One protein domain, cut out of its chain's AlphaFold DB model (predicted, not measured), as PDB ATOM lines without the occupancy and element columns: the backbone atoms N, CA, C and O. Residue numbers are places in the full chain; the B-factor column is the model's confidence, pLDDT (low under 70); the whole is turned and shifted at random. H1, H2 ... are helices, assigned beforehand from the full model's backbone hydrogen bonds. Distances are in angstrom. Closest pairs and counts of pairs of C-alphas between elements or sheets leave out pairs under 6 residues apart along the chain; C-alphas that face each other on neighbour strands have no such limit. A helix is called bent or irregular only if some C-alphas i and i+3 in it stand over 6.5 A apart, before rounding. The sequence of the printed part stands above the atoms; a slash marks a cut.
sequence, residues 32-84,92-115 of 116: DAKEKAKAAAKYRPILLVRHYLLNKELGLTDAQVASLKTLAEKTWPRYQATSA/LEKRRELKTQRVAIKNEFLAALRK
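Overview. This is residues 32 to 84 and 92 to 115 of the 116 residues of an uncharacterized protein of Planctomycetaceae bacterium (UniProt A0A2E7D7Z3). Two helices, H2 and H3, run side by side in opposite directions, and a third helix, H1, crosses over H2 at a steep angle, with its far end reaching towards the end of H3. H2 touches both H1 and H3, and it has a kink near residue 75; residues 53 to 59, of which 53 to 55 belong to H1, stick out where the chain turns from H1 towards H2. The printed part has 77 residues with three named helices, in the order H1, H2, H3, and no named strand; its class is all helix. It is only just compact, close to loose, with a radius of gyration of the C-alphas of 13.3 A, and its C-alphas span 39 by 27 by 18 A.

Along the chain. H1 is residues 32 to 55, the longest helix by residues, 34.7 A from first to last C-alpha; it begins with C-alpha 32 at (217.264, 152.621, 274.777). It is neither bent nor irregular, but only just: C-alphas 42 and 45 are 6.2 A apart. H2 is residues 62 to 81, 29.0 A long, with C-alpha 62 at (197.732, 131.008, 273.048). It is irregular, with C-alphas 74 and 77 7.1 A apart, and it has a kink of 41 degrees near residue 75. H3 is residues 92 to 113, 31.5 A long, and ends with C-alpha 113 at (198.610, 133.465, 286.770).

Arrangement. H1 touches H2 with residues 40 to 48 alone, and H2 touches H1 with residues 68 to 76 alone. Their closest C-alphas are those of Arg 44 and Ala 72, 6.4 A apart. The two stand at a steep tilt of 59 degrees, opposite ways. H2 also touches H3, at a shallow tilt of 16 degrees, opposite ways; their closest C-alphas, those of Tyr 79 and Arg 102, are 6.1 A apart. H1 and H3 are close but not clearly touching, with the C-alphas of His 51 and Leu 110 closest at 8.0 A; they stand at a steep tilt of 65 degrees, the same way. In H3 every O i to N i+4 pair is within hydrogen-bond range; in H1 18 of 20 such pairs are, and in H2 14 of 16.

Size, cuts and confidence. The two C-alphas farthest apart are those of Asp 62 and Leu 92, 41.4 A. Residues 85 to 91 are not printed, and across this cut C-alphas 84 and 92 are 10.8 A apart. The link from H1 to H2 is short, with 6 residues between them, and the link from H2 to H3 runs across the cut. Residues 53 to 59, of which 53 to 55 belong to H1, stand free. The mean pLDDT of the printed part is 71.2, and confidence is low, under 70, in residues 32 to 60 and 112 to 115.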
ATOM      1  N   ASP A  32     217.686 152.980 273.413       55.69
ATOM      2  CA  ASP A  32     217.264 152.621 274.777       55.69
ATOM      3  C   ASP A  32     215.940 151.855 274.767       55.69
ATOM      4  O   ASP A  32     215.796 150.838 275.445       55.69
ATOM      5  N   ALA A  33     214.980 152.269 273.935       61.31
ATOM      6  CA  ALA A  33     213.717 151.554 273.756       61.31
ATOM      7  C   ALA A  33     213.933 150.150 273.158       61.31
ATOM      8  O   ALA A  33     213.330 149.170 273.606       61.31
ATOM      9  N   LYS A  34     214.834 150.018 272.172       61.03
ATOM     10  CA  LYS A  34     215.197 148.730 271.556       61.03
ATOM     11  C   LYS A  34     215.954 147.828 272.530       61.03
ATOM     12  O   LYS A  34     215.762 146.611 272.514       61.03
ATOM     13  N   GLU A  35     216.791 148.396 273.387       59.47
ATOM     14  CA  GLU A  35     217.535 147.678 274.418       59.47
ATOM     15  C   GLU A  35     216.622 147.222 275.561       59.47
ATOM     16  O   GLU A  35     216.637 146.043 275.921       59.47
ATOM     17  N   LYS A  36     215.709 148.085 276.022       56.84
ATOM     18  CA  LYS A  36     214.626 147.729 276.951       56.84
ATOM     19  C   LYS A  36     213.721 146.642 276.373       56.84
ATOM     20  O   LYS A  36     213.383 145.697 277.084       56.84
ATOM     21  N   ALA A  37     213.397 146.695 275.080       60.06
ATOM     22  CA  ALA A  37     212.616 145.656 274.407       60.06
ATOM     23  C   ALA A  37     213.353 144.305 274.339       60.06
ATOM     24  O   ALA A  37     212.738 143.256 274.555       60.06
ATOM     25  N   LYS A  38     214.670 144.312 274.087       58.25
ATOM     26  CA  LYS A  38     215.519 143.107 274.122       58.25
ATOM     27  C   LYS A  38     215.660 142.542 275.539       58.25
ATOM     28  O   LYS A  38     215.602 141.327 275.718       58.25
ATOM     29  N   ALA A  39     215.814 143.398 276.545       57.00
ATOM     30  CA  ALA A  39     215.892 142.993 277.944       57.00
ATOM     31  C   ALA A  39     214.557 142.399 278.430       57.00
ATOM     32  O   ALA A  39     214.543 141.293 278.973       57.00
ATOM     33  N   ALA A  40     213.427 143.034 278.101       55.81
ATOM     34  CA  ALA A  40     212.096 142.471 278.317       55.81
ATOM     35  C   ALA A  40     211.942 141.107 277.619       55.81
ATOM     36  O   ALA A  40     211.417 140.162 278.203       55.81
ATOM     37  N   ALA A  41     212.464 140.954 276.395       55.78
ATOM     38  CA  ALA A  41     212.457 139.681 275.672       55.78
ATOM     39  C   ALA A  41     213.301 138.578 276.330       55.78
ATOM     40  O   ALA A  41     212.917 137.420 276.225       55.78
ATOM     41  N   LYS A  42     214.390 138.901 277.043       57.12
ATOM     42  CA  LYS A  42     215.174 137.918 277.821       57.12
ATOM     43  C   LYS A  42     214.483 137.486 279.117       57.12
ATOM     44  O   LYS A  42     214.613 136.334 279.522       57.12
ATOM     45  N   TYR A  43     213.738 138.385 279.760       58.84
ATOM     46  CA  TYR A  43     213.053 138.092 281.024       58.84
ATOM     47  C   TYR A  43     211.685 137.418 280.852       58.84
ATOM     48  O   TYR A  43     211.293 136.625 281.713       58.84
ATOM     49  N   ARG A  44     210.989 137.659 279.731       61.41
ATOM     50  CA  ARG A  44     209.738 136.968 279.350       61.41
ATOM     51  C   ARG A  44     209.862 135.425 279.448       61.41
ATOM     52  O   ARG A  44     209.045 134.829 280.149       61.41
ATOM     53  N   PRO A  45     210.894 134.770 278.870       56.94
ATOM     54  CA  PRO A  45     211.135 133.336 279.026       56.94
ATOM     55  C   PRO A  45     211.367 132.902 280.470       56.94
ATOM     56  O   PRO A  45     210.881 131.854 280.855       56.94
ATOM     57  N   ILE A  46     212.069 133.681 281.298       62.66
ATOM     58  CA  ILE A  46     212.361 133.289 282.690       62.66
ATOM     59  C   ILE A  46     211.073 133.214 283.515       62.66
ATOM     60  O   ILE A  46     210.917 132.309 284.331       62.66
ATOM     61  N   LEU A  47     210.140 134.143 283.301       59.84
ATOM     62  CA  LEU A  47     208.842 134.131 283.977       59.84
ATOM     63  C   LEU A  47     207.949 132.981 283.482       59.84
ATOM     64  O   LEU A  47     207.330 132.305 284.303       59.84
ATOM     65  N   LEU A  48     207.956 132.708 282.174       62.16
ATOM     66  CA  LEU A  48     207.209 131.605 281.553       62.16
ATOM     67  C   LEU A  48     207.773 130.218 281.924       62.16
ATOM     68  O   LEU A  48     207.027 129.329 282.321       62.16
ATOM     69  N   VAL A  49     209.096 130.037 281.891       61.56
ATOM     70  CA  VAL A  49     209.785 128.782 282.255       61.56
ATOM     71  C   VAL A  49     209.641 128.487 283.744       61.56
ATOM     72  O   VAL A  49     209.433 127.342 284.139       61.56
ATOM     73  N   ARG A  50     209.706 129.510 284.606       61.09
ATOM     74  CA  ARG A  50     209.513 129.318 286.050       61.09
ATOM     75  C   ARG A  50     208.075 128.919 286.388       61.09
ATOM     76  O   ARG A  50     207.880 128.235 287.385       61.09
ATOM     77  N   HIS A  51     207.099 129.308 285.569       56.78
ATOM     78  CA  HIS A  51     205.720 128.833 285.664       56.78
ATOM     79  C   HIS A  51     205.590 127.368 285.218       56.78
ATOM     80  O   HIS A  51     205.074 126.554 285.981       56.78
ATOM     81  N   TYR A  52     206.159 127.013 284.060       56.62
ATOM     82  CA  TYR A  52     206.218 125.633 283.559       56.62
ATOM     83  C   TYR A  52     206.810 124.660 284.596       56.62
ATOM     84  O   TYR A  52     206.234 123.616 284.896       56.62
ATOM     85  N   LEU A  53     207.924 125.048 285.226       56.25
ATOM     86  CA  LEU A  53     208.585 124.242 286.257       56.25
ATOM     87  C   LEU A  53     207.771 124.096 287.552       56.25
ATOM     88  O   LEU A  53     207.930 123.098 288.249       56.25
ATOM     89  N   LEU A  54     206.935 125.080 287.903       59.38
ATOM     90  CA  LEU A  54     206.182 125.077 289.162       59.38
ATOM     91  C   LEU A  54     204.830 124.358 289.060       59.38
ATOM     92  O   LEU A  54     204.396 123.795 290.062       59.38
ATOM     93  N   ASN A  55     204.190 124.350 287.886       56.78
ATOM     94  CA  ASN A  55     202.823 123.837 287.735       56.78
ATOM     95  C   ASN A  55     202.713 122.471 287.041       56.78
ATOM     96  O   ASN A  55     201.626 121.909 287.029       56.78
ATOM     97  N   LYS A  56     203.805 121.904 286.503       54.12
ATOM     98  CA  LYS A  56     203.806 120.607 285.783       54.12
ATOM     99  C   LYS A  56     202.809 120.516 284.610       54.12
ATOM    100  O   LYS A  56     202.548 119.421 284.118       54.12
ATOM    101  N   GLU A  57     202.284 121.640 284.135       54.94
ATOM    102  CA  GLU A  57     201.415 121.693 282.963       54.94
ATOM    103  C   GLU A  57     202.270 121.863 281.706       54.94
ATOM    104  O   GLU A  57     203.050 122.809 281.582       54.94
ATOM    105  N   LEU A  58     202.149 120.905 280.786       55.56
ATOM    106  CA  LEU A  58     202.984 120.807 279.587       55.56
ATOM    107  C   LEU A  58     202.622 121.829 278.492       55.56
ATOM    108  O   LEU A  58     203.338 121.909 277.496       55.56
ATOM    109  N   GLY A  59     201.555 122.619 278.650       58.12
ATOM    110  CA  GLY A  59     201.125 123.564 277.621       58.12
ATOM    111  C   GLY A  59     200.323 124.738 278.165       58.12
ATOM    112  O   GLY A  59     199.350 124.553 278.884       58.12
ATOM    113  N   LEU A  60     200.732 125.946 277.774       65.06
ATOM    114  CA  LEU A  60     199.916 127.153 277.881       65.06
ATOM    115  C   LEU A  60     199.123 127.313 276.582       65.06
ATOM    116  O   LEU A  60     199.676 127.123 275.500       65.06
ATOM    117  N   THR A  61     197.855 127.703 276.679       73.31
ATOM    118  CA  THR A  61     197.071 128.118 275.506       73.31
ATOM    119  C   THR A  61     197.581 129.453 274.955       73.31
ATOM    120  O   THR A  61     198.131 130.271 275.698       73.31
ATOM    121  N   ASP A  62     197.342 129.732 273.672       70.62
ATOM    122  CA  ASP A  62     197.732 131.008 273.048       70.62
ATOM    123  C   ASP A  62     197.157 132.229 273.785       70.62
ATOM    124  O   ASP A  62     197.830 133.252 273.939       70.62
ATOM    125  N   ALA A  63     195.936 132.107 274.317       74.00
ATOM    126  CA  ALA A  63     195.295 133.142 275.123       74.00
ATOM    127  C   ALA A  63     196.038 133.390 276.449       74.00
ATOM    128  O   ALA A  63     196.282 134.542 276.822       74.00
ATOM    129  N   GLN A  64     196.464 132.326 277.139       71.88
ATOM    130  CA  GLN A  64     197.271 132.434 278.358       71.88
ATOM    131  C   GLN A  64     198.651 133.032 278.057       71.88
ATOM    132  O   GLN A  64     199.112 133.913 278.785       71.88
ATOM    133  N   VAL A  65     199.288 132.633 276.952       73.38
ATOM    134  CA  VAL A  65     200.564 133.213 276.501       73.38
ATOM    135  C   VAL A  65     200.422 134.713 276.221       73.38
ATOM    136  O   VAL A  65     201.262 135.502 276.663       73.38
ATOM    137  N   ALA A  66     199.353 135.136 275.542       74.38
ATOM    138  CA  ALA A  66     199.082 136.546 275.261       74.38
ATOM    139  C   ALA A  66     198.830 137.369 276.540       74.38
ATOM    140  O   ALA A  66     199.382 138.466 276.695       74.38
ATOM    141  N   SER A  67     198.058 136.823 277.487       74.31
ATOM    142  CA  SER A  67     197.822 137.441 278.801       74.31
ATOM    143  C   SER A  67     199.133 137.618 279.576       74.31
ATOM    144  O   SER A  67     199.449 138.706 280.064       74.31
ATOM    145  N   LEU A  68     199.973 136.579 279.590       72.94
ATOM    146  CA  LEU A  68     201.262 136.605 280.275       72.94
ATOM    147  C   LEU A  68     202.253 137.576 279.653       72.94
ATOM    148  O   LEU A  68     202.998 138.245 280.372       72.94
ATOM    149  N   LYS A  69     202.250 137.686 278.326       75.44
ATOM    150  CA  LYS A  69     203.069 138.661 277.608       75.44
ATOM    151  C   LYS A  69     202.674 140.090 277.981       75.44
ATOM    152  O   LYS A  69     203.553 140.878 278.328       75.44
ATOM    153  N   THR A  70     201.376 140.387 277.996       80.81
ATOM    154  CA  THR A  70     200.840 141.694 278.413       80.81
ATOM    155  C   THR A  70     201.224 142.013 279.859       80.81
ATOM    156  O   THR A  70     201.697 143.109 280.167       80.81
ATOM    157  N   LEU A  71     201.083 141.040 280.762       76.25
ATOM    158  CA  LEU A  71     201.442 141.214 282.166       76.25
ATOM    159  C   LEU A  71     202.948 141.438 282.356       76.25
ATOM    160  O   LEU A  71     203.351 142.290 283.152       76.25
ATOM    161  N   ALA A  72     203.785 140.712 281.614       74.56
ATOM    162  CA  ALA A  72     205.230 140.900 281.625       74.56
ATOM    163  C   ALA A  72     205.611 142.300 281.120       74.56
ATOM    164  O   ALA A  72     206.451 142.953 281.728       74.56
ATOM    165  N   GLU A  73     204.964 142.798 280.065       79.88
ATOM    166  CA  GLU A  73     205.198 144.148 279.536       79.88
ATOM    167  C   GLU A  73     204.805 145.239 280.537       79.88
ATOM    168  O   GLU A  73     205.560 146.188 280.737       79.88
ATOM    169  N   LYS A  74     203.686 145.063 281.247       81.00
ATOM    170  CA  LYS A  74     203.236 145.995 282.290       81.00
ATOM    171  C   LYS A  74     204.145 145.995 283.524       81.00
ATOM    172  O   LYS A  74     204.372 147.037 284.136       81.00
ATOM    173  N   THR A  75     204.634 144.824 283.930       77.62
ATOM    174  CA  THR A  75     205.454 144.669 285.145       77.62
ATOM    175  C   THR A  75     206.943 144.916 284.895       77.62
ATOM    176  O   THR A  75     207.681 145.178 285.848       77.62
ATOM    177  N   TRP A  76     207.385 144.904 283.633       79.00
ATOM    178  CA  TRP A  76     208.783 145.073 283.244       79.00
ATOM    179  C   TRP A  76     209.435 146.369 283.753       79.00
ATOM    180  O   TRP A  76     210.488 146.255 284.377       79.00
ATOM    181  N   PRO A  77     208.846 147.573 283.596       81.69
ATOM    182  CA  PRO A  77     209.479 148.806 284.079       81.69
ATOM    183  C   PRO A  77     209.718 148.788 285.593       81.69
ATOM    184  O   PRO A  77     210.786 149.167 286.068       81.69
ATOM    185  N   ARG A  78     208.750 148.256 286.353       83.19
ATOM    186  CA  ARG A  78     208.863 148.080 287.810       83.19
ATOM    187  C   ARG A  78     209.960 147.080 288.156       83.19
ATOM    188  O   ARG A  78     210.714 147.309 289.089       83.19
ATOM    189  N   TYR A  79     210.069 145.983 287.407       81.00
ATOM    190  CA  TYR A  79     211.120 144.989 287.618       81.00
ATOM    191  C   TYR A  79     212.507 145.559 287.299       81.00
ATOM    192  O   TYR A  79     213.437 145.362 288.081       81.00
ATOM    193  N   GLN A  80     212.637 146.295 286.193       80.75
ATOM    194  CA  GLN A  80     213.874 146.951 285.775       80.75
ATOM    195  C   GLN A  80     214.346 147.973 286.815       80.75
ATOM    196  O   GLN A  80     215.535 148.011 287.119       80.75
ATOM    197  N   ALA A  81     213.424 148.717 287.430       82.88
ATOM    198  CA  ALA A  81     213.730 149.632 288.531       82.88
ATOM    199  C   ALA A  81     214.296 148.923 289.780       82.88
ATOM    200  O   ALA A  81     214.945 149.556 290.603       82.88
ATOM    201  N   THR A  82     214.107 147.602 289.909       82.81
ATOM    202  CA  THR A  82     214.747 146.797 290.966       82.81
ATOM    203  C   THR A  82     216.134 146.282 290.588       82.81
ATOM    204  O   THR A  82     216.680 145.434 291.304       82.81
ATOM    205  N   SER A  83     216.710 146.708 289.462       82.00
ATOM    206  CA  SER A  83     218.073 146.321 289.100       82.00
ATOM    207  C   SER A  83     219.075 146.869 290.114       82.00
ATOM    208  O   SER A  83     218.988 148.016 290.529       82.00
ATOM    209  N   ALA A  84     220.043 146.037 290.494       78.19
ATOM    210  CA  ALA A  84     221.133 146.432 291.384       78.19
ATOM    211  C   ALA A  84     222.422 146.754 290.606       78.19
ATOM    212  O   ALA A  84     223.490 146.757 291.201       78.19
ATOM    213  N   LEU A  92     223.982 147.259 301.672       91.44
ATOM    214  CA  LEU A  92     223.179 146.076 301.971       91.44
ATOM    215  C   LEU A  92     221.698 146.409 302.183       91.44
ATOM    216  O   LEU A  92     220.846 145.554 301.919       91.44
ATOM    217  N   GLU A  93     221.383 147.611 302.661       92.75
ATOM    218  CA  GLU A  93     220.014 148.039 302.927       92.75
ATOM    219  C   GLU A  93     219.261 148.260 301.616       92.75
ATOM    220  O   GLU A  93     218.232 147.616 301.380       92.75
ATOM    221  N   LYS A  94     219.835 149.040 300.695       86.75
ATOM    222  CA  LYS A  94     219.236 149.287 299.382       86.75
ATOM    223  C   LYS A  94     219.087 148.006 298.572       86.75
ATOM    224  O   LYS A  94     218.056 147.768 297.935       86.75
ATOM    225  N   ARG A  95     220.064 147.100 298.654       83.88
ATOM    226  CA  ARG A  95     219.976 145.779 298.010       83.88
ATOM    227  C   ARG A  95     218.846 144.918 298.581       83.88
ATOM    228  O   ARG A  95     218.190 144.197 297.823       83.88
ATOM    229  N   ARG A  96     218.601 144.969 299.897       89.81
ATOM    230  CA  ARG A  96     217.461 144.279 300.530       89.81
ATOM    231  C   ARG A  96     216.135 144.889 300.093       89.81
ATOM    232  O   ARG A  96     215.223 144.131 299.765       89.81
ATOM    233  N   GLU A  97     216.044 146.214 300.029       90.88
ATOM    234  CA  GLU A  97     214.854 146.923 299.554       90.88
ATOM    235  C   GLU A  97     214.491 146.494 298.125       90.88
ATOM    236  O   GLU A  97     213.394 145.982 297.884       90.88
ATOM    237  N   LEU A  98     215.444 146.585 297.191       87.62
ATOM    238  CA  LEU A  98     215.223 146.189 295.799       87.62
ATOM    239  C   LEU A  98     214.872 144.707 295.659       87.62
ATOM    240  O   LEU A  98     214.026 144.337 294.843       87.62
ATOM    241  N   LYS A  99     215.486 143.833 296.467       85.75
ATOM    242  CA  LYS A  99     215.142 142.407 296.491       85.75
ATOM    243  C   LYS A  99     213.692 142.197 296.931       85.75
ATOM    244  O   LYS A  99     212.991 141.403 296.305       85.75
ATOM    245  N   THR A 100     213.237 142.899 297.964       87.56
ATOM    246  CA  THR A 100     211.852 142.829 298.453       87.56
ATOM    247  C   THR A 100     210.867 143.298 297.385       87.56
ATOM    248  O   THR A 100     209.917 142.579 297.070       87.56
ATOM    249  N   GLN A 101     211.140 144.438 296.744       85.25
ATOM    250  CA  GLN A 101     210.326 144.948 295.637       85.25
ATOM    251  C   GLN A 101     210.264 143.947 294.472       85.25
ATOM    252  O   GLN A 101     209.188 143.654 293.946       85.25
ATOM    253  N   ARG A 102     211.401 143.335 294.117       84.06
ATOM    254  CA  ARG A 102     211.480 142.320 293.057       84.06
ATOM    255  C   ARG A 102     210.635 141.087 293.372       84.06
ATOM    256  O   ARG A 102     209.984 140.536 292.483       84.06
ATOM    257  N   VAL A 103     210.644 140.639 294.628       82.19
ATOM    258  CA  VAL A 103     209.816 139.515 295.091       82.19
ATOM    259  C   VAL A 103     208.332 139.871 295.029       82.19
ATOM    260  O   VAL A 103     207.549 139.051 294.552       82.19
ATOM    261  N   ALA A 104     207.941 141.083 295.428       84.12
ATOM    262  CA  ALA A 104     206.553 141.533 295.349       84.12
ATOM    263  C   ALA A 104     206.024 141.527 293.903       84.12
ATOM    264  O   ALA A 104     204.976 140.943 293.638       84.12
ATOM    265  N   ILE A 105     206.794 142.072 292.952       80.00
ATOM    266  CA  ILE A 105     206.438 142.077 291.519       80.00
ATOM    267  C   ILE A 105     206.317 140.646 290.978       80.00
ATOM    268  O   ILE A 105     205.378 140.318 290.253       80.00
ATOM    269  N   LYS A 106     207.238 139.756 291.369       77.12
ATOM    270  CA  LYS A 106     207.164 138.334 291.008       77.12
ATOM    271  C   LYS A 106     205.889 137.680 291.559       77.12
ATOM    272  O   LYS A 106     205.265 136.889 290.858       77.12
ATOM    273  N   ASN A 107     205.509 137.980 292.797       79.88
ATOM    274  CA  ASN A 107     204.313 137.411 293.415       79.88
ATOM    275  C   ASN A 107     203.026 137.938 292.768       79.88
ATOM    276  O   ASN A 107     202.098 137.161 292.584       79.88
ATOM    277  N   GLU A 108     202.985 139.211 292.364       78.12
ATOM    278  CA  GLU A 108     201.886 139.785 291.575       78.12
ATOM    279  C   GLU A 108     201.709 139.026 290.251       78.12
ATOM    280  O   GLU A 108     200.600 138.605 289.916       78.12
ATOM    281  N   PHE A 109     202.820 138.750 289.558       72.75
ATOM    282  CA  PHE A 109     202.822 137.951 288.333       72.75
ATOM    283  C   PHE A 109     202.273 136.533 288.565       72.75
ATOM    284  O   PHE A 109     201.414 136.058 287.825       72.75
ATOM    285  N   LEU A 110     202.720 135.865 289.635       71.56
ATOM    286  CA  LEU A 110     202.256 134.523 290.005       71.56
ATOM    287  C   LEU A 110     200.791 134.490 290.474       71.56
ATOM    288  O   LEU A 110     200.107 133.490 290.267       71.56
ATOM    289  N   ALA A 111     200.299 135.552 291.109       75.06
ATOM    290  CA  ALA A 111     198.918 135.639 291.567       75.06
ATOM    291  C   ALA A 111     197.940 135.848 290.403       75.06
ATOM    292  O   ALA A 111     196.883 135.222 290.387       75.06
ATOM    293  N   ALA A 112     198.296 136.684 289.423       67.50
ATOM    294  CA  ALA A 112     197.513 136.855 288.198       67.50
ATOM    295  C   ALA A 112     197.423 135.546 287.395       67.50
ATOM    296  O   ALA A 112     196.360 135.196 286.886       67.50
ATOM    297  N   LEU A 113     198.521 134.790 287.377       63.41
ATOM    298  CA  LEU A 113     198.610 133.465 286.770       63.41
ATOM    299  C   LEU A 113     197.657 132.427 287.371       63.41
ATOM    300  O   LEU A 113     197.134 131.606 286.640       63.41
ATOM    301  N   ARG A 114     197.427 132.441 288.687       66.88
ATOM    302  CA  ARG A 114     196.507 131.492 289.349       66.88
ATOM    303  C   ARG A 114     195.025 131.796 289.114       66.88
ATOM    304  O   ARG A 114     194.186 130.983 289.476       66.88
ATOM    305  N   LYS A 115     194.706 132.994 288.621       60.94
ATOM    306  CA  LYS A 115     193.332 133.465 288.392       60.94
ATOM    307  C   LYS A 115     192.907 133.398 286.920       60.94
ATOM    308  O   LYS A 115     191.763 133.734 286.636       60.94
TER     309      LYS A 115